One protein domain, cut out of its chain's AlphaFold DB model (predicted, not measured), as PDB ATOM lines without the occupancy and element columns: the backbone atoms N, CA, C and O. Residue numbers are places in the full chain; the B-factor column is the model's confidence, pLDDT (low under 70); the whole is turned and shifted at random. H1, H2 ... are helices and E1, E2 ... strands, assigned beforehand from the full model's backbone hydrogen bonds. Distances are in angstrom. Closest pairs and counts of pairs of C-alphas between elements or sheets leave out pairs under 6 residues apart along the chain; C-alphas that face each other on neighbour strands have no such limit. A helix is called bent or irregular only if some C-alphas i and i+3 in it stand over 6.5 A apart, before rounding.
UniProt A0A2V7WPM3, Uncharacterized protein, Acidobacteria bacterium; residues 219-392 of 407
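Overview. This is residues 219 to 392 of the 407 residues of an uncharacterized protein of Acidobacteria bacterium (UniProt A0A2V7WPM3). A twisted sheet of seven strands runs through the domain, with H3 over one face and H4 over the other, both in its E4, E5, E3 part, in three layers. H5 stands beside the strands at the sheet's level and packs on H7; H6 makes a corner with H7, and H1 and H2 only graze the sheet. The sheet is antiparallel, in the order E4 - E5 - E3 - E2 - E1 - E6 - E7. The printed part has 174 residues, with seven named helices and seven named strands in the order E1 H1 H2 E2 E3 H3 E4 E5 H4 E6 H5 H6 H7 E7; the class is mixed, helices and strands. It is compact, with a radius of gyration of the C-alphas of 15.6 A and spans of 44 by 37 by 28 A.

Along the chain. The strands are E1, residues 224 to 228, from C-alpha 224 at (309.850, 297.463, 407.989); E2, 254 to 262, 22.9 A; E3, 269 to 277, 23.6 A; E4, 304 to 308; E5, 311 to 315; E6, 338 to 342; and E7, 386 to 391, 17.0 A, ending at C-alpha 391 (320.219, 310.013, 411.589). The helices are H1, 235 to 242; H2, 246 to 249; H3, 280 to 294, 21.1 A; H4, 319 to 325; H5, 344 to 355, 15.2 A; H6, 358 to 363; and H7, 365 to 381, 24.8 A. H5 and H7 are only just irregular: C-alphas 346 and 349 are 6.6 A apart, 377 and 380 6.9 A.

Arrangement. E2 bends by 68 degrees at residue 259 and E3 by 56 degrees at 272; in this hairpin N 257 and O 273 are 2.9 A apart, within hydrogen-bond range. So are N 313 and O 306, 2.8 A, in the hairpin E4 and E5; N 274 and O 314, 2.8 A, between E5 and E3; N 226 and O 256, 2.9 A, between E2 and E1; N 227 and O 339, 2.8 A, between E1 and E6; and N 340 and O 389, 2.8 A, between E6 and E7. E3, H3 and E4 form a split strand-helix-strand unit, two strands running the same way with E5 between them, its crossover right-handed. H3 lies over E5 and E3, at a height over the sheet of 9.5 A. On the opposite face H4 lies over E3, at 6.8 A; the closest C-alphas are those of Gly 272 and Ser 319, 5.4 A. H5 touches H7 at a steep tilt of 39 degrees, opposite ways, closest at the C-alphas of Ser 355 and Arg 372, 4.8 A. H6 and H7 touch only at the corner, closest at the C-alphas of Arg 361 and Phe 368, 5.3 A. H2 touches H1, closest at the C-alphas of Asn 236 and Ser 247, 5.5 A. H3 and H5 are apart. Every O i to N i+4 pair is within hydrogen-bond range in H3, H4 and H6; H5 has 5 of 8, H7 11 of 13, H1 1 of 4 but 4 of 5 O i to N i+3 pairs, and H2 is too short for an i+4 pair.

Size, cuts and confidence. The two C-alphas farthest apart, of Gly 295 and Pro 380, are 45.2 A apart. The printed part has no cut. The link from H4 to E6, 12 residues, is long. Mean pLDDT of the printed part is 87.2; residues 295 to 301 and 329 to 335 are under 70.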
ATOM      1  N   PRO A 219     317.573 293.989 406.391       90.19
ATOM      2  CA  PRO A 219     317.082 293.072 405.370       90.19
ATOM      3  C   PRO A 219     316.260 293.805 404.310       90.19
ATOM      4  O   PRO A 219     315.443 294.672 404.622       90.19
ATOM      5  N   ARG A 220     316.447 293.417 403.048       88.06
ATOM      6  CA  ARG A 220     315.816 294.056 401.892       88.06
ATOM      7  C   ARG A 220     314.352 293.664 401.715       88.06
ATOM      8  O   ARG A 220     313.576 294.490 401.245       88.06
ATOM      9  N   ALA A 221     313.973 292.423 402.027       91.31
ATOM     10  CA  ALA A 221     312.609 291.937 401.794       91.31
ATOM     11  C   ALA A 221     311.634 292.235 402.951       91.31
ATOM     12  O   ALA A 221     310.436 291.942 402.835       91.31
ATOM     13  N   ALA A 222     312.122 292.796 404.059       93.12
ATOM     14  CA  ALA A 222     311.291 293.230 405.176       93.12
ATOM     15  C   ALA A 222     310.369 294.389 404.757       93.12
ATOM     16  O   ALA A 222     310.764 295.268 403.997       93.12
ATOM     17  N   LEU A 223     309.135 294.402 405.272       95.00
ATOM     18  CA  LEU A 223     308.230 295.540 405.078       95.00
ATOM     19  C   LEU A 223     308.640 296.755 405.926       95.00
ATOM     20  O   LEU A 223     308.364 297.896 405.564       95.00
ATOM     21  N   LEU A 224     309.295 296.494 407.056       94.81
ATOM     22  CA  LEU A 224     309.850 297.463 407.989       94.81
ATOM     23  C   LEU A 224     311.064 296.796 408.623       94.81
ATOM     24  O   LEU A 224     310.925 295.774 409.292       94.81
ATOM     25  N   ALA A 225     312.233 297.386 408.449       93.88
ATOM     26  CA  ALA A 225     313.421 297.021 409.193       93.88
ATOM     27  C   ALA A 225     313.925 298.261 409.914       93.88
ATOM     28  O   ALA A 225     314.112 299.300 409.291       93.88
ATOM     29  N   VAL A 226     314.123 298.171 411.223       92.31
ATOM     30  CA  VAL A 226     314.631 299.274 412.036       92.31
ATOM     31  C   VAL A 226     315.775 298.775 412.891       92.31
ATOM     32  O   VAL A 226     315.686 297.697 413.469       92.31
ATOM     33  N   ALA A 227     316.830 299.565 412.990       91.56
ATOM     34  CA  ALA A 227     317.932 299.330 413.897       91.56
ATOM     35  C   ALA A 227     318.222 300.592 414.700       91.56
ATOM     36  O   ALA A 227     318.000 301.706 414.225       91.56
ATOM     37  N   PHE A 228     318.683 300.408 415.928       90.75
ATOM     38  CA  PHE A 228     318.949 301.499 416.851       90.75
ATOM     39  C   PHE A 228     320.038 301.116 417.853       90.75
ATOM     40  O   PHE A 228     320.163 299.956 418.242       90.75
ATOM     41  N   THR A 229     320.797 302.101 418.314       88.69
ATOM     42  CA  THR A 229     321.763 301.961 419.414       88.69
ATOM     43  C   THR A 229     321.085 302.096 420.777       88.69
ATOM     44  O   THR A 229     321.596 301.595 421.770       88.69
ATOM     45  N   SER A 230     319.911 302.735 420.826       87.00
ATOM     46  CA  SER A 230     319.045 302.832 422.006       87.00
ATOM     47  C   SER A 230     317.581 302.612 421.611       87.00
ATOM     48  O   SER A 230     317.086 303.298 420.713       87.00
ATOM     49  N   PRO A 231     316.852 301.686 422.256       86.31
ATOM     50  CA  PRO A 231     315.488 301.358 421.863       86.31
ATOM     51  C   PRO A 231     314.526 302.524 422.130       86.31
ATOM     52  O   PRO A 231     314.526 303.099 423.225       86.31
ATOM     53  N   PRO A 232     313.622 302.851 421.188       85.81
ATOM     54  CA  PRO A 232     312.593 303.839 421.455       85.81
ATOM     55  C   PRO A 232     311.631 303.330 422.534       85.81
ATOM     56  O   PRO A 232     311.333 302.141 422.645       85.81
ATOM     57  N   ARG A 233     311.035 304.253 423.296       86.31
ATOM     58  CA  ARG A 233     310.111 303.938 424.408       86.31
ATOM     59  C   ARG A 233     308.888 303.091 424.019       86.31
ATOM     60  O   ARG A 233     308.161 302.637 424.906       86.31
ATOM     61  N   MET A 234     308.604 302.953 422.725       87.38
ATOM     62  CA  MET A 234     307.530 302.107 422.200       87.38
ATOM     63  C   MET A 234     307.893 300.615 422.173       87.38
ATOM     64  O   MET A 234     306.984 299.795 422.173       87.38
ATOM     65  N   ILE A 235     309.180 300.247 422.242       87.81
ATOM     66  CA  ILE A 235     309.615 298.841 422.337       87.81
ATOM     67  C   ILE A 235     309.023 298.162 423.579       87.81
ATOM     68  O   ILE A 235     308.659 296.993 423.532       87.81
ATOM     69  N   ASN A 236     308.804 298.904 424.666       88.25
ATOM     70  CA  ASN A 236     308.160 298.368 425.870       88.25
ATOM     71  C   ASN A 236     306.719 297.883 425.628       88.25
ATOM     72  O   ASN A 236     306.261 296.978 426.323       88.25
ATOM     73  N   ASP A 237     306.006 298.455 424.652       88.81
ATOM     74  CA  ASP A 237     304.660 298.003 424.289       88.81
ATOM     75  C   ASP A 237     304.705 296.673 423.507       88.81
ATOM     76  O   ASP A 237     303.729 295.919 423.540       88.81
ATOM     77  N   LEU A 238     305.838 296.323 422.875       85.44
ATOM     78  CA  LEU A 238     306.029 295.008 422.246       85.44
ATOM     79  C   LEU A 238     305.995 293.884 423.277       85.44
ATOM     80  O   LEU A 238     305.546 292.786 422.958       85.44
ATOM     81  N   ASN A 239     306.376 294.160 424.530       87.88
ATOM     82  CA  ASN A 239     306.327 293.148 425.581       87.88
ATOM     83  C   ASN A 239     304.916 292.576 425.766       87.88
ATOM     84  O   ASN A 239     304.753 291.396 426.062       87.88
ATOM     85  N   ARG A 240     303.890 293.414 425.567       84.31
ATOM     86  CA  ARG A 240     302.485 292.998 425.639       84.31
ATOM     87  C   ARG A 240     302.049 292.215 424.405       84.31
ATOM     88  O   ARG A 240     301.251 291.300 424.544       84.31
ATOM     89  N   LEU A 241     302.569 292.560 423.225       82.00
ATOM     90  CA  LEU A 241     302.236 291.867 421.975       82.00
ATOM     91  C   LEU A 241     302.842 290.461 421.919       82.00
ATOM     92  O   LEU A 241     302.178 289.531 421.474       82.00
ATOM     93  N   PHE A 242     304.074 290.303 422.403       79.75
ATOM     94  CA  PHE A 242     304.758 289.007 422.445       79.75
ATOM     95  C   PHE A 242     304.531 288.235 423.752       79.75
ATOM     96  O   PHE A 242     304.919 287.075 423.845       79.75
ATOM     97  N   GLY A 243     303.949 288.866 424.778       79.50
ATOM     98  CA  GLY A 243     303.815 288.270 426.112       79.50
ATOM     99  C   GLY A 243     305.160 288.003 426.805       79.50
ATOM    100  O   GLY A 243     305.236 287.168 427.700       79.50
ATOM    101  N   ALA A 244     306.225 288.695 426.391       81.75
ATOM    102  CA  ALA A 244     307.602 288.439 426.803       81.75
ATOM    103  C   ALA A 244     308.373 289.744 426.996       81.75
ATOM    104  O   ALA A 244     308.043 290.756 426.389       81.75
ATOM    105  N   LYS A 245     309.434 289.750 427.808       87.06
ATOM    106  CA  LYS A 245     310.243 290.958 428.057       87.06
ATOM    107  C   LYS A 245     311.238 291.242 426.921       87.06
ATOM    108  O   LYS A 245     312.429 291.362 427.161       87.06
ATOM    109  N   ILE A 246     310.759 291.390 425.689       85.38
ATOM    110  CA  ILE A 246     311.586 291.712 424.511       85.38
ATOM    111  C   ILE A 246     312.445 292.963 424.725       85.38
ATOM    112  O   ILE A 246     313.590 293.020 424.287       85.38
ATOM    113  N   SER A 247     311.928 293.955 425.448       87.06
ATOM    114  CA  SER A 247     312.670 295.179 425.744       87.06
ATOM    115  C   SER A 247     313.981 294.949 426.504       87.06
ATOM    116  O   SER A 247     314.852 295.806 426.425       87.06
ATOM    117  N   SER A 248     314.134 293.844 427.250       86.06
ATOM    118  CA  SER A 248     315.365 293.590 428.013       86.06
ATOM    119  C   SER A 248     316.534 293.184 427.126       86.06
ATOM    120  O   SER A 248     317.656 293.540 427.432       86.06
ATOM    121  N   VAL A 249     316.285 292.471 426.025       87.00
ATOM    122  CA  VAL A 249     317.356 292.053 425.099       87.00
ATOM    123  C   VAL A 249     317.724 293.141 424.087       87.00
ATOM    124  O   VAL A 249     318.726 293.027 423.396       87.00
ATOM    125  N   LEU A 250     316.920 294.204 424.005       88.94
ATOM    126  CA  LEU A 250     317.138 295.354 423.125       88.94
ATOM    127  C   LEU A 250     317.622 296.603 423.880       88.94
ATOM    128  O   LEU A 250     317.706 297.662 423.260       88.94
ATOM    129  N   SER A 251     317.901 296.514 425.189       85.25
ATOM    130  CA  SER A 251     318.269 297.659 426.046       85.25
ATOM    131  C   SER A 251     319.439 298.464 425.494       85.25
ATOM    132  O   SER A 251     319.386 299.690 425.484       85.25
ATOM    133  N   ASP A 252     320.441 297.762 424.974       85.50
ATOM    134  CA  ASP A 252     321.702 298.324 424.484       85.50
ATOM    135  C   ASP A 252     321.759 298.323 422.949       85.50
ATOM    136  O   ASP A 252     322.810 298.133 422.325       85.50
ATOM    137  N   GLY A 253     320.587 298.463 422.332       88.06
ATOM    138  CA  GLY A 253     320.421 298.494 420.890       88.06
ATOM    139  C   GLY A 253     320.224 297.124 420.250       88.06
ATOM    140  O   GLY A 253     320.356 296.072 420.876       88.06
ATOM    141  N   GLY A 254     319.883 297.157 418.969       90.62
ATOM    142  CA  GLY A 254     319.582 295.991 418.152       90.62
ATOM    143  C   GLY A 254     318.741 296.373 416.945       90.62
ATOM    144  O   GLY A 254     318.657 297.550 416.582       90.62
ATOM    145  N   ALA A 255     318.117 295.379 416.324       92.44
ATOM    146  CA  ALA A 255     317.245 295.593 415.181       92.44
ATOM    147  C   ALA A 255     315.965 294.757 415.256       92.44
ATOM    148  O   ALA A 255     315.884 293.735 415.935       92.44
ATOM    149  N   ILE A 256     314.942 295.217 414.547       93.81
ATOM    150  CA  ILE A 256     313.683 294.511 414.339       93.81
ATOM    151  C   ILE A 256     313.416 294.506 412.840       93.81
ATOM    152  O   ILE A 256     313.353 295.565 412.218       93.81
ATOM    153  N   ALA A 257     313.228 293.316 412.279       95.06
ATOM    154  CA  ALA A 257     312.829 293.108 410.896       95.06
ATOM    155  C   ALA A 257     311.434 292.483 410.857       95.06
ATOM    156  O   ALA A 257     311.244 291.345 411.282       95.06
ATOM    157  N   LEU A 258     310.456 293.227 410.354       95.75
ATOM    158  CA  LEU A 258     309.088 292.762 410.166       95.75
ATOM    159  C   LEU A 258     308.876 292.383 408.701       95.75
ATOM    160  O   LEU A 258     309.185 293.161 407.798       95.75
ATOM    161  N   TYR A 259     308.311 291.202 408.473       96.00
ATOM    162  CA  TYR A 259     307.948 290.704 407.145       96.00
ATOM    163  C   TYR A 259     306.446 290.789 406.886       96.00
ATOM    164  O   TYR A 259     306.043 290.975 405.736       96.00
ATOM    165  N   ASP A 260     305.648 290.690 407.951       94.75
ATOM    166  CA  ASP A 260     304.197 290.854 407.939       94.75
ATOM    167  C   ASP A 260     303.679 291.197 409.353       94.75
ATOM    168  O   ASP A 260     304.423 291.161 410.340       94.75
ATOM    169  N   ILE A 261     302.401 291.552 409.471       93.12
ATOM    170  CA  ILE A 261     301.698 291.712 410.745       93.12
ATOM    171  C   ILE A 261     300.313 291.078 410.607       93.12
ATOM    172  O   ILE A 261     299.459 291.568 409.866       93.12
ATOM    173  N   ASP A 262     300.054 290.020 411.378       91.19
ATOM    174  CA  ASP A 262     298.729 289.404 411.444       91.19
ATOM    175  C   ASP A 262     297.765 290.346 412.176       91.19
ATOM    176  O   ASP A 262     297.777 290.481 413.403       91.19
ATOM    177  N   THR A 263     296.941 291.021 411.378       90.44
ATOM    178  CA  THR A 263     295.926 291.990 411.809       90.44
ATOM    179  C   THR A 263     294.565 291.347 412.084       90.44
ATOM    180  O   THR A 263     293.650 292.048 412.511       90.44
ATOM    181  N   GLY A 264     294.413 290.030 411.887       86.44
ATOM    182  CA  GLY A 264     293.154 289.302 412.092       86.44
ATOM    183  C   GLY A 264     292.809 289.029 413.560       86.44
ATOM    184  O   GLY A 264     291.796 288.394 413.853       86.44
ATOM    185  N   LYS A 265     293.649 289.487 414.493       84.25
ATOM    186  CA  LYS A 265     293.532 289.243 415.932       84.25
ATOM    187  C   LYS A 265     293.224 290.521 416.707       84.25
ATOM    188  O   LYS A 265     293.532 291.629 416.271       84.25
ATOM    189  N   LEU A 266     292.673 290.346 417.914       85.19
ATOM    190  CA  LEU A 266     292.428 291.453 418.846       85.19
ATOM    191  C   LEU A 266     293.719 292.227 419.148       85.19
ATOM    192  O   LEU A 266     293.719 293.451 419.118       85.19
ATOM    193  N   LEU A 267     294.812 291.509 419.414       87.88
ATOM    194  CA  LEU A 267     296.157 292.072 419.454       87.88
ATOM    195  C   LEU A 267     296.891 291.642 418.183       87.88
ATOM    196  O   LEU A 267     297.063 290.435 417.987       87.88
ATOM    197  N   PRO A 268     297.304 292.591 417.324       89.75
ATOM    198  CA  PRO A 268     298.072 292.274 416.132       89.75
ATOM    199  C   PRO A 268     299.345 291.514 416.491       89.75
ATOM    200  O   PRO A 268     300.042 291.885 417.438       89.75
ATOM    201  N   ARG A 269     299.656 290.464 415.729       88.81
ATOM    202  CA  ARG A 269     300.866 289.664 415.941       88.81
ATOM    203  C   ARG A 269     301.919 290.059 414.906       88.81
ATOM    204  O   ARG A 269     301.705 289.799 413.721       88.81
ATOM    205  N   PRO A 270     303.046 290.660 415.319       90.38
ATOM    206  CA  PRO A 270     304.153 290.907 414.407       90.38
ATOM    207  C   PRO A 270     304.730 289.578 413.909       90.38
ATOM    208  O   PRO A 270     304.916 288.659 414.708       90.38
ATOM    209  N   ILE A 271     305.007 289.496 412.608       92.69
ATOM    210  CA  ILE A 271     305.680 288.365 411.964       92.69
ATOM    211  C   ILE A 271     307.060 288.863 411.550       92.69
ATOM    212  O   ILE A 271     307.197 289.680 410.632       92.69
ATOM    213  N   GLY A 272     308.086 288.437 412.281       93.75
ATOM    214  CA  GLY A 272     309.408 289.030 412.139       93.75
ATOM    215  C   GLY A 272     310.479 288.479 413.067       93.75
ATOM    216  O   GLY A 272     310.272 287.544 413.844       93.75
ATOM    217  N   VAL A 273     311.648 289.106 412.971       95.00
ATOM    218  CA  VAL A 273     312.867 288.724 413.679       95.00
ATOM    219  C   VAL A 273     313.362 289.893 414.518       95.00
ATOM    220  O   VAL A 273     313.507 291.016 414.034       95.00
ATOM    221  N   ILE A 274     313.626 289.607 415.789       94.19
ATOM    222  CA  ILE A 274     314.351 290.476 416.710       94.19
ATOM    223  C   ILE A 274     315.822 290.081 416.627       94.19
ATOM    224  O   ILE A 274     316.166 288.908 416.779       94.19
ATOM    225  N   VAL A 275     316.674 291.066 416.375       93.50
ATOM    226  CA  VAL A 275     318.106 290.901 416.143       93.50
ATOM    227  C   VAL A 275     318.850 291.592 417.274       93.50
ATOM    228  O   VAL A 275     318.690 292.795 417.498       93.50
ATOM    229  N   VAL A 276     319.661 290.829 417.992       92.56
ATOM    230  CA  VAL A 276     320.428 291.300 419.144       92.56
ATOM    231  C   VAL A 276     321.912 291.122 418.827       92.56
ATOM    232  O   VAL A 276     322.325 290.000 418.535       92.56
ATOM    233  N   PRO A 277     322.734 292.183 418.867       89.19
ATOM    234  CA  PRO A 277     324.182 292.047 418.741       89.19
ATOM    235  C   PRO A 277     324.717 291.035 419.760       89.19
ATOM    236  O   PRO A 277     324.277 291.026 420.906       89.19
ATOM    237  N   ALA A 278     325.634 290.158 419.364       88.56
ATOM    238  CA  ALA A 278     326.172 289.148 420.262       88.56
ATOM    239  C   ALA A 278     327.375 289.701 421.038       88.56
ATOM    240  O   ALA A 278     328.446 289.932 420.480       88.56
ATOM    241  N   ASP A 279     327.215 289.823 422.350       89.50
ATOM    242  CA  ASP A 279     328.313 289.888 423.313       89.50
ATOM    243  C   ASP A 279     328.032 288.914 424.471       89.50
ATOM    244  O   ASP A 279     326.969 288.286 424.527       89.50
ATOM    245  N   ALA A 280     329.003 288.717 425.367       89.31
ATOM    246  CA  ALA A 280     328.883 287.729 426.438       89.31
ATOM    247  C   ALA A 280     327.689 288.004 427.370       89.31
ATOM    248  O   ALA A 280     327.007 287.065 427.782       89.31
ATOM    249  N   GLN A 281     327.418 289.279 427.664       89.81
ATOM    250  CA  GLN A 281     326.325 289.684 428.539       89.81
ATOM    251  C   GLN A 281     324.979 289.522 427.824       89.81
ATOM    252  O   GLN A 281     324.094 288.827 428.323       89.81
ATOM    253  N   ARG A 282     324.855 290.058 426.605       89.75
ATOM    254  CA  ARG A 282     323.634 289.956 425.796       89.75
ATOM    255  C   ARG A 282     323.271 288.515 425.475       89.75
ATOM    256  O   ARG A 282     322.089 288.193 425.429       89.75
ATOM    257  N   ARG A 283     324.254 287.628 425.288       92.56
ATOM    258  CA  ARG A 283     323.995 286.195 425.091       92.56
ATOM    259  C   ARG A 283     323.381 285.556 426.332       92.56
ATOM    260  O   ARG A 283     322.412 284.819 426.201       92.56
ATOM    261  N   ALA A 284     323.881 285.877 427.524       91.50
ATOM    262  CA  ALA A 284     323.295 285.380 428.765       91.50
ATOM    263  C   ALA A 284     321.849 285.880 428.953       91.50
ATOM    264  O   ALA A 284     320.963 285.094 429.302       91.50
ATOM    265  N   ASP A 285     321.595 287.159 428.663       90.25
ATOM    266  CA  ASP A 285     320.258 287.757 428.752       90.25
ATOM    267  C   ASP A 285     319.294 287.162 427.712       90.25
ATOM    268  O   ASP A 285     318.142 286.843 428.025       90.25
ATOM    269  N   PHE A 286     319.783 286.935 426.491       92.31
ATOM    270  CA  PHE A 286     319.061 286.259 425.418       92.31
ATOM    271  C   PHE A 286     318.708 284.816 425.796       92.31
ATOM    272  O   PHE A 286     317.539 284.438 425.736       92.31
ATOM    273  N   ASP A 287     319.676 284.024 426.260       91.50
ATOM    274  CA  ASP A 287     319.461 282.631 426.666       91.50
ATOM    275  C   ASP A 287     318.486 282.526 427.847       91.50
ATOM    276  O   ASP A 287     317.664 281.610 427.908       91.50
ATOM    277  N   SER A 288     318.539 283.478 428.783       89.62
ATOM    278  CA  SER A 288     317.599 283.578 429.906       89.62
ATOM    279  C   SER A 288     316.162 283.839 429.434       89.62
ATOM    280  O   SER A 288     315.222 283.144 429.844       89.62
ATOM    281  N   LEU A 289     315.985 284.791 428.509       88.81
ATOM    282  CA  LEU A 289     314.692 285.068 427.883       88.81
ATOM    283  C   LEU A 289     314.173 283.834 427.134       88.81
ATOM    284  O   LEU A 289     313.033 283.423 427.338       88.81
ATOM    285  N   VAL A 290     315.018 283.211 426.312       89.31
ATOM    286  CA  VAL A 290     314.672 282.038 425.500       89.31
ATOM    287  C   VAL A 290     314.278 280.844 426.370       89.31
ATOM    288  O   VAL A 290     313.287 280.184 426.062       89.31
ATOM    289  N   LYS A 291     314.978 280.584 427.480       86.19
ATOM    290  CA  LYS A 291     314.593 279.535 428.444       86.19
ATOM    291  C   LYS A 291     313.215 279.792 429.049       86.19
ATOM    292  O   LYS A 291     312.404 278.873 429.137       86.19
ATOM    293  N   THR A 292     312.938 281.039 429.428       82.50
ATOM    294  CA  THR A 292     311.631 281.440 429.976       82.50
ATOM    295  C   THR A 292     310.517 281.240 428.949       82.50
ATOM    296  O   THR A 292     309.440 280.753 429.280       82.50
ATOM    297  N   LEU A 293     310.795 281.582 427.692       83.00
ATOM    298  CA  LEU A 293     309.869 281.444 426.577       83.00
ATOM    299  C   LEU A 293     309.562 279.984 426.225       83.00
ATOM    300  O   LEU A 293     308.392 279.642 426.075       83.00
ATOM    301  N   HIS A 294     310.579 279.119 426.149       77.56
ATOM    302  CA  HIS A 294     310.383 277.686 425.894       77.56
ATOM    303  C   HIS A 294     309.606 277.007 427.032       77.56
ATOM    304  O   HIS A 294     308.769 276.145 426.790       77.56
ATOM    305  N   GLY A 295     309.806 277.455 428.276       62.88
ATOM    306  CA  GLY A 295     308.979 277.031 429.410       62.88
ATOM    307  C   GLY A 295     307.504 277.460 429.312       62.88
ATOM    308  O   GLY A 295     306.667 276.900 430.016       62.88
ATOM    309  N   GLY A 296     307.178 278.430 428.446       58.22
ATOM    310  CA  GLY A 296     305.845 279.005 428.236       58.22
ATOM    311  C   GLY A 296     305.186 278.669 426.889       58.22
ATOM    312  O   GLY A 296     304.160 279.266 426.557       58.22
ATOM    313  N   GLU A 297     305.727 277.721 426.109       59.62
ATOM    314  CA  GLU A 297     305.200 277.317 424.784       59.62
ATOM    315  C   GLU A 297     303.737 276.830 424.793       59.62
ATOM    316  O   GLU A 297     303.088 276.772 423.745       59.62
ATOM    317  N   SER A 298     303.165 276.573 425.974       48.09
ATOM    318  CA  SER A 298     301.744 276.272 426.183       48.09
ATOM    319  C   SER A 298     300.777 277.372 425.702       48.09
ATOM    320  O   SER A 298     299.573 277.132 425.637       48.09
ATOM    321  N   LEU A 299     301.279 278.553 425.316       52.09
ATOM    322  CA  LEU A 299     300.505 279.689 424.794       52.09
ATOM    323  C   LEU A 299     300.437 279.773 423.249       52.09
ATOM    324  O   LEU A 299     299.856 280.722 422.721       52.09
ATOM    325  N   GLY A 300     300.988 278.797 422.510       57.81
ATOM    326  CA  GLY A 300     300.787 278.663 421.054       57.81
ATOM    327  C   GLY A 300     301.728 279.481 420.153       57.81
ATOM    328  O   GLY A 300     301.439 279.679 418.968       57.81
ATOM    329  N   TYR A 301     302.859 279.951 420.685       64.88
ATOM    330  CA  TYR A 301     303.923 280.607 419.918       64.88
ATOM    331  C   TYR A 301     305.108 279.646 419.777       64.88
ATOM    332  O   TYR A 301     305.604 279.151 420.783       64.88
ATOM    333  N   ARG A 302     305.562 279.372 418.547       77.12
ATOM    334  CA  ARG A 302     306.802 278.615 418.318       77.12
ATOM    335  C   ARG A 302     307.965 279.583 418.416       77.12
ATOM    336  O   ARG A 302     308.089 280.460 417.563       77.12
ATOM    337  N   VAL A 303     308.792 279.433 419.440       87.31
ATOM    338  CA  VAL A 303     310.001 280.239 419.570       87.31
ATOM    339  C   VAL A 303     311.099 279.603 418.736       87.31
ATOM    340  O   VAL A 303     311.366 278.410 418.835       87.31
ATOM    341  N   ARG A 304     311.711 280.396 417.862       91.31
ATOM    342  CA  ARG A 304     312.838 279.966 417.037       91.31
ATOM    343  C   ARG A 304     313.995 280.911 417.262       91.31
ATOM    344  O   ARG A 304     313.814 282.129 417.311       91.31
ATOM    345  N   THR A 305     315.181 280.335 417.377       93.81
ATOM    346  CA  THR A 305     316.421 281.080 417.525       93.81
ATOM    347  C   THR A 305     317.426 280.655 416.470       93.81
ATOM    348  O   THR A 305     317.387 279.536 415.957       93.81
ATOM    349  N   ALA A 306     318.311 281.575 416.112       93.88
ATOM    350  CA  ALA A 306     319.444 281.316 415.239       93.88
ATOM    351  C   ALA A 306     320.566 282.301 415.567       93.88
ATOM    352  O   ALA A 306     320.365 283.277 416.289       93.88
ATOM    353  N   GLU A 307     321.744 282.053 415.011       93.25
ATOM    354  CA  GLU A 307     322.874 282.967 415.096       93.25
ATOM    355  C   GLU A 307     323.429 283.211 413.694       93.25
ATOM    356  O   GLU A 307     323.556 282.280 412.894       93.25
ATOM    357  N   ARG A 308     323.748 284.468 413.381       88.12
ATOM    358  CA  ARG A 308     324.319 284.850 412.087       88.12
ATOM    359  C   ARG A 308     325.283 286.009 412.260       88.12
ATOM    360  O   ARG A 308     324.879 287.081 412.673       88.12
ATOM    361  N   GLY A 309     326.546 285.815 411.883       83.00
ATOM    362  CA  GLY A 309     327.506 286.919 411.761       83.00
ATOM    363  C   GLY A 309     327.703 287.747 413.038       83.00
ATOM    364  O   GLY A 309     327.919 288.947 412.932       83.00
ATOM    365  N   GLY A 310     327.612 287.125 414.219       86.94
ATOM    366  CA  GLY A 310     327.681 287.835 415.500       86.94
ATOM    367  C   GLY A 310     326.363 288.481 415.936       86.94
ATOM    368  O   GLY A 310     326.376 289.345 416.803       86.94
ATOM    369  N   GLU A 311     325.230 288.078 415.362       91.12
ATOM    370  CA  GLU A 311     323.885 288.481 415.778       91.12
ATOM    371  C   GLU A 311     323.106 287.272 416.308       91.12
ATOM    372  O   GLU A 311     323.089 286.209 415.681       91.12
ATOM    373  N   LEU A 312     322.425 287.450 417.438       94.50
ATOM    374  CA  LEU A 312     321.453 286.517 417.998       94.50
ATOM    375  C   LEU A 312     320.068 286.862 417.450       94.50
ATOM    376  O   LEU A 312     319.624 288.009 417.523       94.50
ATOM    377  N   LEU A 313     319.382 285.867 416.900       95.12
ATOM    378  CA  LEU A 313     318.106 286.032 416.213       95.12
ATOM    379  C   LEU A 313     316.999 285.354 417.011       95.12
ATOM    380  O   LEU A 313     317.128 284.181 417.355       95.12
ATOM    381  N   LEU A 314     315.902 286.068 417.254       93.81
ATOM    382  CA  LEU A 314     314.700 285.559 417.913       93.81
ATOM    383  C   LEU A 314     313.474 285.807 417.032       93.81
ATOM    384  O   LEU A 314     313.204 286.939 416.637       93.81
ATOM    385  N   SER A 315     312.703 284.757 416.772       92.81
ATOM    386  CA  SER A 315     311.407 284.839 416.100       92.81
ATOM    387  C   SER A 315     310.357 284.027 416.852       92.81
ATOM    388  O   SER A 315     310.671 283.059 417.546       92.81
ATOM    389  N   PHE A 316     309.099 284.428 416.696       88.50
ATOM    390  CA  PHE A 316     307.929 283.740 417.244       88.50
ATOM    391  C   PHE A 316     307.149 282.992 416.150       88.50
ATOM    392  O   PHE A 316     305.996 282.606 416.367       88.50
ATOM    393  N   ASP A 317     307.738 282.841 414.962       88.31
ATOM    394  CA  ASP A 317     307.142 282.250 413.766       88.31
ATOM    395  C   ASP A 317     308.235 281.744 412.788       88.31
ATOM    396  O   ASP A 317     309.375 281.493 413.179       88.31
ATOM    397  N   GLU A 318     307.885 281.507 411.518       90.44
ATOM    398  CA  GLU A 318     308.796 280.961 410.497       90.44
ATOM    399  C   GLU A 318     309.647 282.018 409.768       90.44
ATOM    400  O   GLU A 318     310.541 281.666 408.999       90.44
ATOM    401  N   SER A 319     309.449 283.309 410.048       92.50
ATOM    402  CA  SER A 319     310.187 284.432 409.444       92.50
ATOM    403  C   SER A 319     311.693 284.389 409.681       92.50
ATOM    404  O   SER A 319     312.439 285.004 408.918       92.50
ATOM    405  N   ILE A 320     312.174 283.621 410.664       94.25
ATOM    406  CA  ILE A 320     313.611 283.392 410.845       94.25
ATOM    407  C   ILE A 320     314.252 282.782 409.592       94.25
ATOM    408  O   ILE A 320     315.341 283.193 409.195       94.25
ATOM    409  N   ASP A 321     313.553 281.875 408.903       93.38
ATOM    410  CA  ASP A 321     314.056 281.250 407.677       93.38
ATOM    411  C   ASP A 321     314.089 282.261 406.521       93.38
ATOM    412  O   ASP A 321     314.975 282.202 405.663       93.38
ATOM    413  N   GLN A 322     313.144 283.208 406.508       93.69
ATOM    414  CA  GLN A 322     313.115 284.310 405.552       93.69
ATOM    415  C   GLN A 322     314.276 285.282 405.797       93.69
ATOM    416  O   GLN A 322     314.995 285.593 404.852       93.69
ATOM    417  N   TYR A 323     314.526 285.675 407.050       94.12
ATOM    418  CA  TYR A 323     315.648 286.542 407.428       94.12
ATOM    419  C   TYR A 323     317.009 285.938 407.078       94.12
ATOM    420  O   TYR A 323     317.879 286.605 406.516       94.12
ATOM    421  N   LEU A 324     317.202 284.645 407.353       93.69
ATOM    422  CA  LEU A 324     318.450 283.952 407.029       93.69
ATOM    423  C   LEU A 324     318.719 283.905 405.515       93.69
ATOM    424  O   LEU A 324     319.876 283.981 405.103       93.69
ATOM    425  N   LYS A 325     317.668 283.836 404.688       93.56
ATOM    426  CA  LYS A 325     317.760 283.827 403.216       93.56
ATOM    427  C   LYS A 325     317.732 285.222 402.584       93.56
ATOM    428  O   LYS A 325     317.938 285.331 401.375       93.56
ATOM    429  N   ASP A 326     317.458 286.266 403.363       92.00
ATOM    430  CA  ASP A 326     317.302 287.622 402.847       92.00
ATOM    431  C   ASP A 326     318.627 288.199 402.334       92.00
ATOM    432  O   ASP A 326     319.728 287.821 402.757       92.00
ATOM    433  N   ARG A 327     318.501 289.157 401.417       88.69
ATOM    434  CA  ARG A 327     319.597 290.031 401.013       88.69
ATOM    435  C   ARG A 327     319.633 291.213 401.969       88.69
ATOM    436  O   ARG A 327     318.598 291.724 402.376       88.69
ATOM    437  N   PHE A 328     320.834 291.646 402.310       85.50
ATOM    438  CA  PHE A 328     321.049 292.746 403.237       85.50
ATOM    439  C   PHE A 328     321.645 293.887 402.446       85.50
ATOM    440  O   PHE A 328     322.668 293.700 401.784       85.50
ATOM    441  N   ASP A 329     320.992 295.038 402.504       68.44
ATOM    442  CA  ASP A 329     321.565 296.245 401.944       68.44
ATOM    443  C   ASP A 329     322.439 296.892 403.022       68.44
ATOM    444  O   ASP A 329     322.072 296.943 404.202       68.44
ATOM    445  N   GLU A 330     323.608 297.391 402.629       61.06
ATOM    446  CA  GLU A 330     324.251 298.426 403.428       61.06
ATOM    447  C   GLU A 330     323.340 299.649 403.351       61.06
ATOM    448  O   GLU A 330     322.915 300.037 402.258       61.06
ATOM    449  N   ALA A 331     322.980 300.226 404.501       56.12
ATOM    450  CA  ALA A 331     322.274 301.496 404.494       56.12
ATOM    451  C   ALA A 331     323.087 302.462 403.617       56.12
ATOM    452  O   ALA A 331     324.283 302.641 403.851       56.12
ATOM    453  N   ARG A 332     322.462 303.062 402.588       54.09
ATOM    454  CA  ARG A 332     323.149 303.969 401.641       54.09
ATOM    455  C   ARG A 332     323.842 305.140 402.342       54.09
ATOM    456  O   ARG A 332     324.696 305.799 401.756       54.09
ATOM    457  N   VAL A 333     323.471 305.386 403.594       50.03
ATOM    458  CA  VAL A 333     324.142 306.300 404.502       50.03
ATOM    459  C   VAL A 333     324.418 305.545 405.808       50.03
ATOM    460  O   VAL A 333     323.485 304.928 406.331       50.03
ATOM    461  N   PRO A 334     325.650 305.574 406.348       58.19
ATOM    462  CA  PRO A 334     325.902 305.061 407.690       58.19
ATOM    463  C   PRO A 334     325.007 305.823 408.673       58.19
ATOM    464  O   PRO A 334     325.084 307.048 408.747       58.19
ATOM    465  N   GLY A 335     324.113 305.109 409.359       62.84
ATOM    466  CA  GLY A 335     323.271 305.691 410.401       62.84
ATOM    467  C   GLY A 335     324.085 305.936 411.669       62.84
ATOM    468  O   GLY A 335     324.990 305.158 411.987       62.84
ATOM    469  N   GLY A 336     323.770 307.012 412.383       78.38
ATOM    470  CA  GLY A 336     324.364 307.312 413.679       78.38
ATOM    471  C   GLY A 336     323.783 306.413 414.768       78.38
ATOM    472  O   GLY A 336     324.314 305.353 415.097       78.38
ATOM    473  N   GLN A 337     322.666 306.835 415.346       85.50
ATOM    474  CA  GLN A 337     321.958 306.143 416.414       85.50
ATOM    475  C   GLN A 337     320.846 305.238 415.905       85.50
ATOM    476  O   GLN A 337     320.509 304.280 416.599       85.50
ATOM    477  N   TRP A 338     320.254 305.505 414.739       88.69
ATOM    478  CA  TRP A 338     319.177 304.673 414.207       88.69
ATOM    479  C   TRP A 338     319.083 304.712 412.681       88.69
ATOM    480  O   TRP A 338     319.453 305.671 412.010       88.69
ATOM    481  N   ALA A 339     318.542 303.636 412.122       89.56
ATOM    482  CA  ALA A 339     318.225 303.536 410.708       89.56
ATOM    483  C   ALA A 339     316.928 302.752 410.526       89.56
ATOM    484  O   ALA A 339     316.649 301.809 411.266       89.56
ATOM    485  N   VAL A 340     316.140 303.132 409.527       90.31
ATOM    486  CA  VAL A 340     314.901 302.460 409.155       90.31
ATOM    487  C   VAL A 340     314.812 302.306 407.643       90.31
ATOM    488  O   VAL A 340     315.182 303.197 406.881       90.31
ATOM    489  N   VAL A 341     314.280 301.170 407.221       91.75
ATOM    490  CA  VAL A 341     313.880 300.871 405.851       91.75
ATOM    491  C   VAL A 341     312.416 300.464 405.880       91.75
ATOM    492  O   VAL A 341     312.009 299.659 406.717       91.75
ATOM    493  N   ILE A 342     311.627 301.028 404.974       93.50
ATOM    494  CA  ILE A 342     310.193 300.778 404.854       93.50
ATOM    495  C   ILE A 342     309.868 300.457 403.396       93.50
ATOM    496  O   ILE A 342     310.283 301.185 402.493       93.50
ATOM    497  N   ASP A 343     309.069 299.414 403.183       93.94
ATOM    498  CA  ASP A 343     308.327 299.184 401.942       93.94
ATOM    499  C   ASP A 343     306.922 299.788 402.109       93.94
ATOM    500  O   ASP A 343     306.046 299.171 402.729       93.94
ATOM    501  N   PRO A 344     306.674 301.012 401.608       93.31
ATOM    502  CA  PRO A 344     305.409 301.690 401.853       93.31
ATOM    503  C   PRO A 344     304.241 301.002 401.140       93.31
ATOM    504  O   PRO A 344     303.128 301.028 401.656       93.31
ATOM    505  N   LYS A 345     304.470 300.333 400.001       91.94
ATOM    506  CA  LYS A 345     303.412 299.656 399.232       91.94
ATOM    507  C   LYS A 345     302.836 298.478 400.000       91.94
ATOM    508  O   LYS A 345     301.620 298.288 400.013       91.94
ATOM    509  N   ARG A 346     303.703 297.694 400.644       94.25
ATOM    510  CA  ARG A 346     303.291 296.549 401.466       94.25
ATOM    511  C   ARG A 346     302.831 296.967 402.858       94.25
ATOM    512  O   ARG A 346     301.907 296.356 403.387       94.25
ATOM    513  N   LEU A 347     303.444 297.997 403.446       95.50
ATOM    514  CA  LEU A 347     303.137 298.417 404.812       95.50
ATOM    515  C   LEU A 347     301.850 299.250 404.917       95.50
ATOM    516  O   LEU A 347     301.099 299.075 405.875       95.50
ATOM    517  N   LEU A 348     301.550 300.129 403.954       93.81
ATOM    518  CA  LEU A 348     300.412 301.054 404.047       93.81
ATOM    519  C   LEU A 348     299.057 300.350 404.296       93.81
ATOM    520  O   LEU A 348     298.356 300.762 405.225       93.81
ATOM    521  N   PRO A 349     298.685 299.260 403.587       93.88
ATOM    522  CA  PRO A 349     297.428 298.552 403.856       93.88
ATOM    523  C   PRO A 349     297.354 297.940 405.261       93.88
ATOM    524  O   PRO A 349     296.265 297.784 405.816       93.88
ATOM    525  N   ILE A 350     298.503 297.575 405.838       95.81
ATOM    526  CA  ILE A 350     298.597 297.037 407.198       95.81
ATOM    527  C   ILE A 350     298.410 298.166 408.210       95.81
ATOM    528  O   ILE A 350     297.642 298.004 409.157       95.81
ATOM    529  N   LEU A 351     299.056 299.319 408.000       94.12
ATOM    530  CA  LEU A 351     298.924 300.467 408.898       94.12
ATOM    531  C   LEU A 351     297.477 300.939 409.023       94.12
ATOM    532  O   LEU A 351     297.046 301.152 410.151       94.12
ATOM    533  N   GLY A 352     296.716 300.982 407.924       91.25
ATOM    534  CA  GLY A 352     295.291 301.334 407.967       91.25
ATOM    535  C   GLY A 352     294.450 300.386 408.832       91.25
ATOM    536  O   GLY A 352     293.521 300.800 409.513       91.25
ATOM    537  N   ARG A 353     294.807 299.097 408.905       94.06
ATOM    538  CA  ARG A 353     294.139 298.158 409.826       94.06
ATOM    539  C   ARG A 353     294.593 298.339 411.272       94.06
ATOM    540  O   ARG A 353     293.818 298.106 412.196       94.06
ATOM    541  N   LEU A 354     295.857 298.703 411.482       92.50
ATOM    542  CA  LEU A 354     296.417 298.926 412.815       92.50
ATOM    543  C   LEU A 354     295.897 300.222 413.445       92.50
ATOM    544  O   LEU A 354     295.646 300.241 414.652       92.50
ATOM    545  N   SER A 355     295.713 301.277 412.649       87.88
ATOM    546  CA  SER A 355     295.197 302.575 413.094       87.88
ATOM    547  C   SER A 355     293.719 302.535 413.495       87.88
ATOM    548  O   SER A 355     293.288 303.371 414.290       87.88
ATOM    549  N   ASP A 356     292.988 301.503 413.069       89.06
ATOM    550  CA  ASP A 356     291.610 301.223 413.482       89.06
ATOM    551  C   ASP A 356     291.494 300.123 414.560       89.06
ATOM    552  O   ASP A 356     290.407 299.848 415.082       89.06
ATOM    553  N   ASN A 357     292.602 299.484 414.957       91.62
ATOM    554  CA  ASN A 357     292.561 298.347 415.875       91.62
ATOM    555  C   ASN A 357     292.349 298.780 417.344       91.62
ATOM    556  O   ASN A 357     293.234 299.332 418.007       91.62
ATOM    557  N   ILE A 358     291.170 298.461 417.890       90.62
ATOM    558  CA  ILE A 358     290.781 298.801 419.271       90.62
ATOM    559  C   ILE A 358     291.670 298.107 420.312       90.62
ATOM    560  O   ILE A 358     292.030 298.732 421.313       90.62
ATOM    561  N   GLY A 359     292.032 296.839 420.098       90.00
ATOM    562  CA  GLY A 359     292.870 296.095 421.036       90.00
ATOM    563  C   GLY A 359     294.266 296.704 421.140       90.00
ATOM    564  O   GLY A 359     294.750 296.936 422.247       90.00
ATOM    565  N   LEU A 360     294.862 297.081 420.005       91.56
ATOM    566  CA  LEU A 360     296.131 297.805 419.959       91.56
ATOM    567  C   LEU A 360     296.026 299.168 420.655       91.56
ATOM    568  O   LEU A 360     296.902 299.519 421.441       91.56
ATOM    569  N   ARG A 361     294.939 299.915 420.424       92.38
ATOM    570  CA  ARG A 361     294.701 301.219 421.061       92.38
ATOM    571  C   ARG A 361     294.695 301.141 422.588       92.38
ATOM    572  O   ARG A 361     295.212 302.045 423.239       92.38
ATOM    573  N   VAL A 362     294.098 300.089 423.147       91.06
ATOM    574  CA  VAL A 362     293.970 299.908 424.601       91.06
ATOM    575  C   VAL A 362     295.234 299.293 425.201       91.06
ATOM    576  O   VAL A 362     295.753 299.807 426.189       91.06
ATOM    577  N   ALA A 363     295.746 298.212 424.613       89.56
ATOM    578  CA  ALA A 363     296.869 297.470 425.177       89.56
ATOM    579  C   ALA A 363     298.225 298.139 424.909       89.56
ATOM    580  O   ALA A 363     299.109 298.094 425.764       89.56
ATOM    581  N   SER A 364     298.393 298.785 423.754       91.56
ATOM    582  CA  SER A 364     299.672 299.335 423.283       91.56
ATOM    583  C   SER A 364     299.488 300.720 422.640       91.56
ATOM    584  O   SER A 364     299.723 300.909 421.441       91.56
ATOM    585  N   PRO A 365     299.073 301.734 423.427       90.88
ATOM    586  CA  PRO A 365     298.670 303.047 422.917       90.88
ATOM    587  C   PRO A 365     299.802 303.844 422.252       90.88
ATOM    588  O   PRO A 365     299.529 304.812 421.535       90.88
ATOM    589  N   ARG A 366     301.080 303.518 422.503       91.56
ATOM    590  CA  ARG A 366     302.197 304.182 421.809       91.56
ATOM    591  C   ARG A 366     302.373 303.609 420.411       91.56
ATOM    592  O   ARG A 366     302.497 304.390 419.477       91.56
ATOM    593  N   LEU A 367     302.306 302.284 420.270       90.19
ATOM    594  CA  LEU A 367     302.351 301.618 418.964       90.19
ATOM    595  C   LEU A 367     301.146 301.987 418.101       90.19
ATOM    596  O   LEU A 367     301.319 302.280 416.926       90.19
ATOM    597  N   PHE A 368     299.951 302.068 418.694       91.75
ATOM    598  CA  PHE A 368     298.757 302.544 417.995       91.75
ATOM    599  C   PHE A 368     298.953 303.942 417.390       91.75
ATOM    600  O   PHE A 368     298.708 304.156 416.204       91.75
ATOM    601  N   ARG A 369     299.439 304.901 418.193       90.50
ATOM    602  CA  ARG A 369     299.713 306.264 417.714       90.50
ATOM    603  C   ARG A 369     300.815 306.287 416.661       90.50
ATOM    604  O   ARG A 369     300.642 306.955 415.653       90.50
ATOM    605  N   ALA A 370     301.891 305.529 416.866       89.31
ATOM    606  CA  ALA A 370     302.977 305.427 415.901       89.31
ATOM    607  C   ALA A 370     302.494 304.871 414.552       89.31
ATOM    608  O   ALA A 370     302.834 305.438 413.522       89.31
ATOM    609  N   ALA A 371     301.658 303.826 414.548       91.25
ATOM    610  CA  ALA A 371     301.092 303.260 413.325       91.25
ATOM    611  C   ALA A 371     300.214 304.275 412.576       91.25
ATOM    612  O   ALA A 371     300.396 304.465 411.378       91.25
ATOM    613  N   ARG A 372     299.327 304.979 413.291       90.81
ATOM    614  CA  ARG A 372     298.467 306.030 412.725       90.81
ATOM    615  C   ARG A 372     299.267 307.214 412.173       90.81
ATOM    616  O   ARG A 372     298.977 307.720 411.093       90.81
ATOM    617  N   ASP A 373     300.258 307.685 412.924       88.88
ATOM    618  CA  ASP A 373     301.068 308.832 412.516       88.88
ATOM    619  C   ASP A 373     301.972 308.454 411.324       88.88
ATOM    620  O   ASP A 373     302.144 309.261 410.407       88.88
ATOM    621  N   LEU A 374     302.479 307.212 411.289       89.69
ATOM    622  CA  LEU A 374     303.226 306.668 410.157       89.69
ATOM    623  C   LEU A 374     302.341 306.522 408.917       89.69
ATOM    624  O   LEU A 374     302.765 306.931 407.843       89.69
ATOM    625  N   GLU A 375     301.115 306.007 409.060       91.44
ATOM    626  CA  GLU A 375     300.133 305.904 407.971       91.44
ATOM    627  C   GLU A 375     299.918 307.263 407.304       91.44
ATOM    628  O   GLU A 375     300.076 307.396 406.089       91.44
ATOM    629  N   GLY A 376     299.636 308.294 408.105       86.69
ATOM    630  CA  GLY A 376     299.440 309.653 407.607       86.69
ATOM    631  C   GLY A 376     300.668 310.206 406.881       86.69
ATOM    632  O   GLY A 376     300.518 310.937 405.900       86.69
ATOM    633  N   TRP A 377     301.875 309.840 407.325       85.50
ATOM    634  CA  TRP A 377     303.123 310.280 406.703       85.50
ATOM    635  C   TRP A 377     303.451 309.547 405.397       85.50
ATOM    636  O   TRP A 377     303.845 310.201 404.433       85.50
ATOM    637  N   ILE A 378     303.276 308.220 405.329       89.19
ATOM    638  CA  ILE A 378     303.632 307.438 404.132       89.19
ATOM    639  C   ILE A 378     302.518 307.375 403.081       89.19
ATOM    640  O   ILE A 378     302.802 307.034 401.937       89.19
ATOM    641  N   THR A 379     301.270 307.734 403.416       88.62
ATOM    642  CA  THR A 379     300.142 307.745 402.457       88.62
ATOM    643  C   THR A 379     300.456 308.535 401.177       88.62
ATOM    644  O   THR A 379     300.273 307.991 400.086       88.62
ATOM    645  N   PRO A 380     300.985 309.776 401.238       83.94
ATOM    646  CA  PRO A 380     301.356 310.521 400.033       83.94
ATOM    647  C   PRO A 380     302.531 309.900 399.262       83.94
ATOM    648  O   PRO A 380     302.777 310.285 398.126       83.94
ATOM    649  N   LEU A 381     303.260 308.964 399.876       86.75
ATOM    650  CA  LEU A 381     304.474 308.335 399.359       86.75
ATOM    651  C   LEU A 381     304.222 306.904 398.857       86.75
ATOM    652  O   LEU A 381     305.170 306.170 398.600       86.75
ATOM    653  N   GLN A 382     302.958 306.501 398.682       87.69
ATOM    654  CA  GLN A 382     302.565 305.141 398.282       87.69
ATOM    655  C   GLN A 382     303.208 304.646 396.974       87.69
ATOM    656  O   GLN A 382     303.298 303.443 396.734       87.69
ATOM    657  N   GLN A 383     303.650 305.561 396.107       89.50
ATOM    658  CA  GLN A 383     304.308 305.213 394.848       89.50
ATOM    659  C   GLN A 383     305.800 304.895 395.013       89.50
ATOM    660  O   GLN A 383     306.370 304.233 394.135       89.50
ATOM    661  N   ALA A 384     306.422 305.290 396.131       90.75
ATOM    662  CA  ALA A 384     307.794 304.914 396.444       90.75
ATOM    663  C   ALA A 384     307.904 303.386 396.553       90.75
ATOM    664  O   ALA A 384     307.011 302.701 397.049       90.75
ATOM    665  N   GLU A 385     308.976 302.825 396.015       91.38
ATOM    666  CA  GLU A 385     309.330 301.423 396.227       91.38
ATOM    667  C   GLU A 385     309.925 301.224 397.616       91.38
ATOM    668  O   GLU A 385     309.681 300.205 398.256       91.38
ATOM    669  N   ARG A 386     310.673 302.221 398.093       91.38
ATOM    670  CA  ARG A 386     311.387 302.133 399.356       91.38
ATOM    671  C   ARG A 386     311.572 303.501 399.984       91.38
ATOM    672  O   ARG A 386     311.833 304.480 399.285       91.38
ATOM    673  N   ILE A 387     311.458 303.537 401.303       91.88
ATOM    674  CA  ILE A 387     311.790 304.687 402.138       91.88
ATOM    675  C   ILE A 387     312.929 304.257 403.048       91.88
ATOM    676  O   ILE A 387     312.781 303.317 403.823       91.88
ATOM    677  N   GLU A 388     314.054 304.948 402.968       90.94
ATOM    678  CA  GLU A 388     315.171 304.775 403.888       90.94
ATOM    679  C   GLU A 388     315.300 306.049 404.705       90.94
ATOM    680  O   GLU A 388     315.302 307.138 404.136       90.94
ATOM    681  N   ALA A 389     315.395 305.932 406.023       89.62
ATOM    682  CA  ALA A 389     315.693 307.076 406.866       89.62
ATOM    683  C   ALA A 389     316.726 306.730 407.930       89.62
ATOM    684  O   ALA A 389     316.745 305.619 408.456       89.62
ATOM    685  N   ASN A 390     317.598 307.679 408.233       88.06
ATOM    686  CA  ASN A 390     318.595 307.550 409.285       88.06
ATOM    687  C   ASN A 390     318.937 308.913 409.859       88.06
ATOM    688  O   ASN A 390     318.688 309.956 409.243       88.06
ATOM    689  N   ASP A 391     319.515 308.874 411.046       85.31
ATOM    690  CA  ASP A 391     320.219 310.013 411.589       85.31
ATOM    691  C   ASP A 391     321.679 310.065 411.120       85.31
ATOM    692  O   ASP A 391     322.238 309.110 410.573       85.31
ATOM    693  N   SER A 392     322.292 311.226 411.319       73.69
ATOM    694  CA  SER A 392     323.682 311.476 410.947       73.69
ATOM    695  C   SER A 392     324.672 310.902 411.952       73.69
ATOM    696  O   SER A 392     324.413 310.822 413.149       73.69
TER     697      SER A 392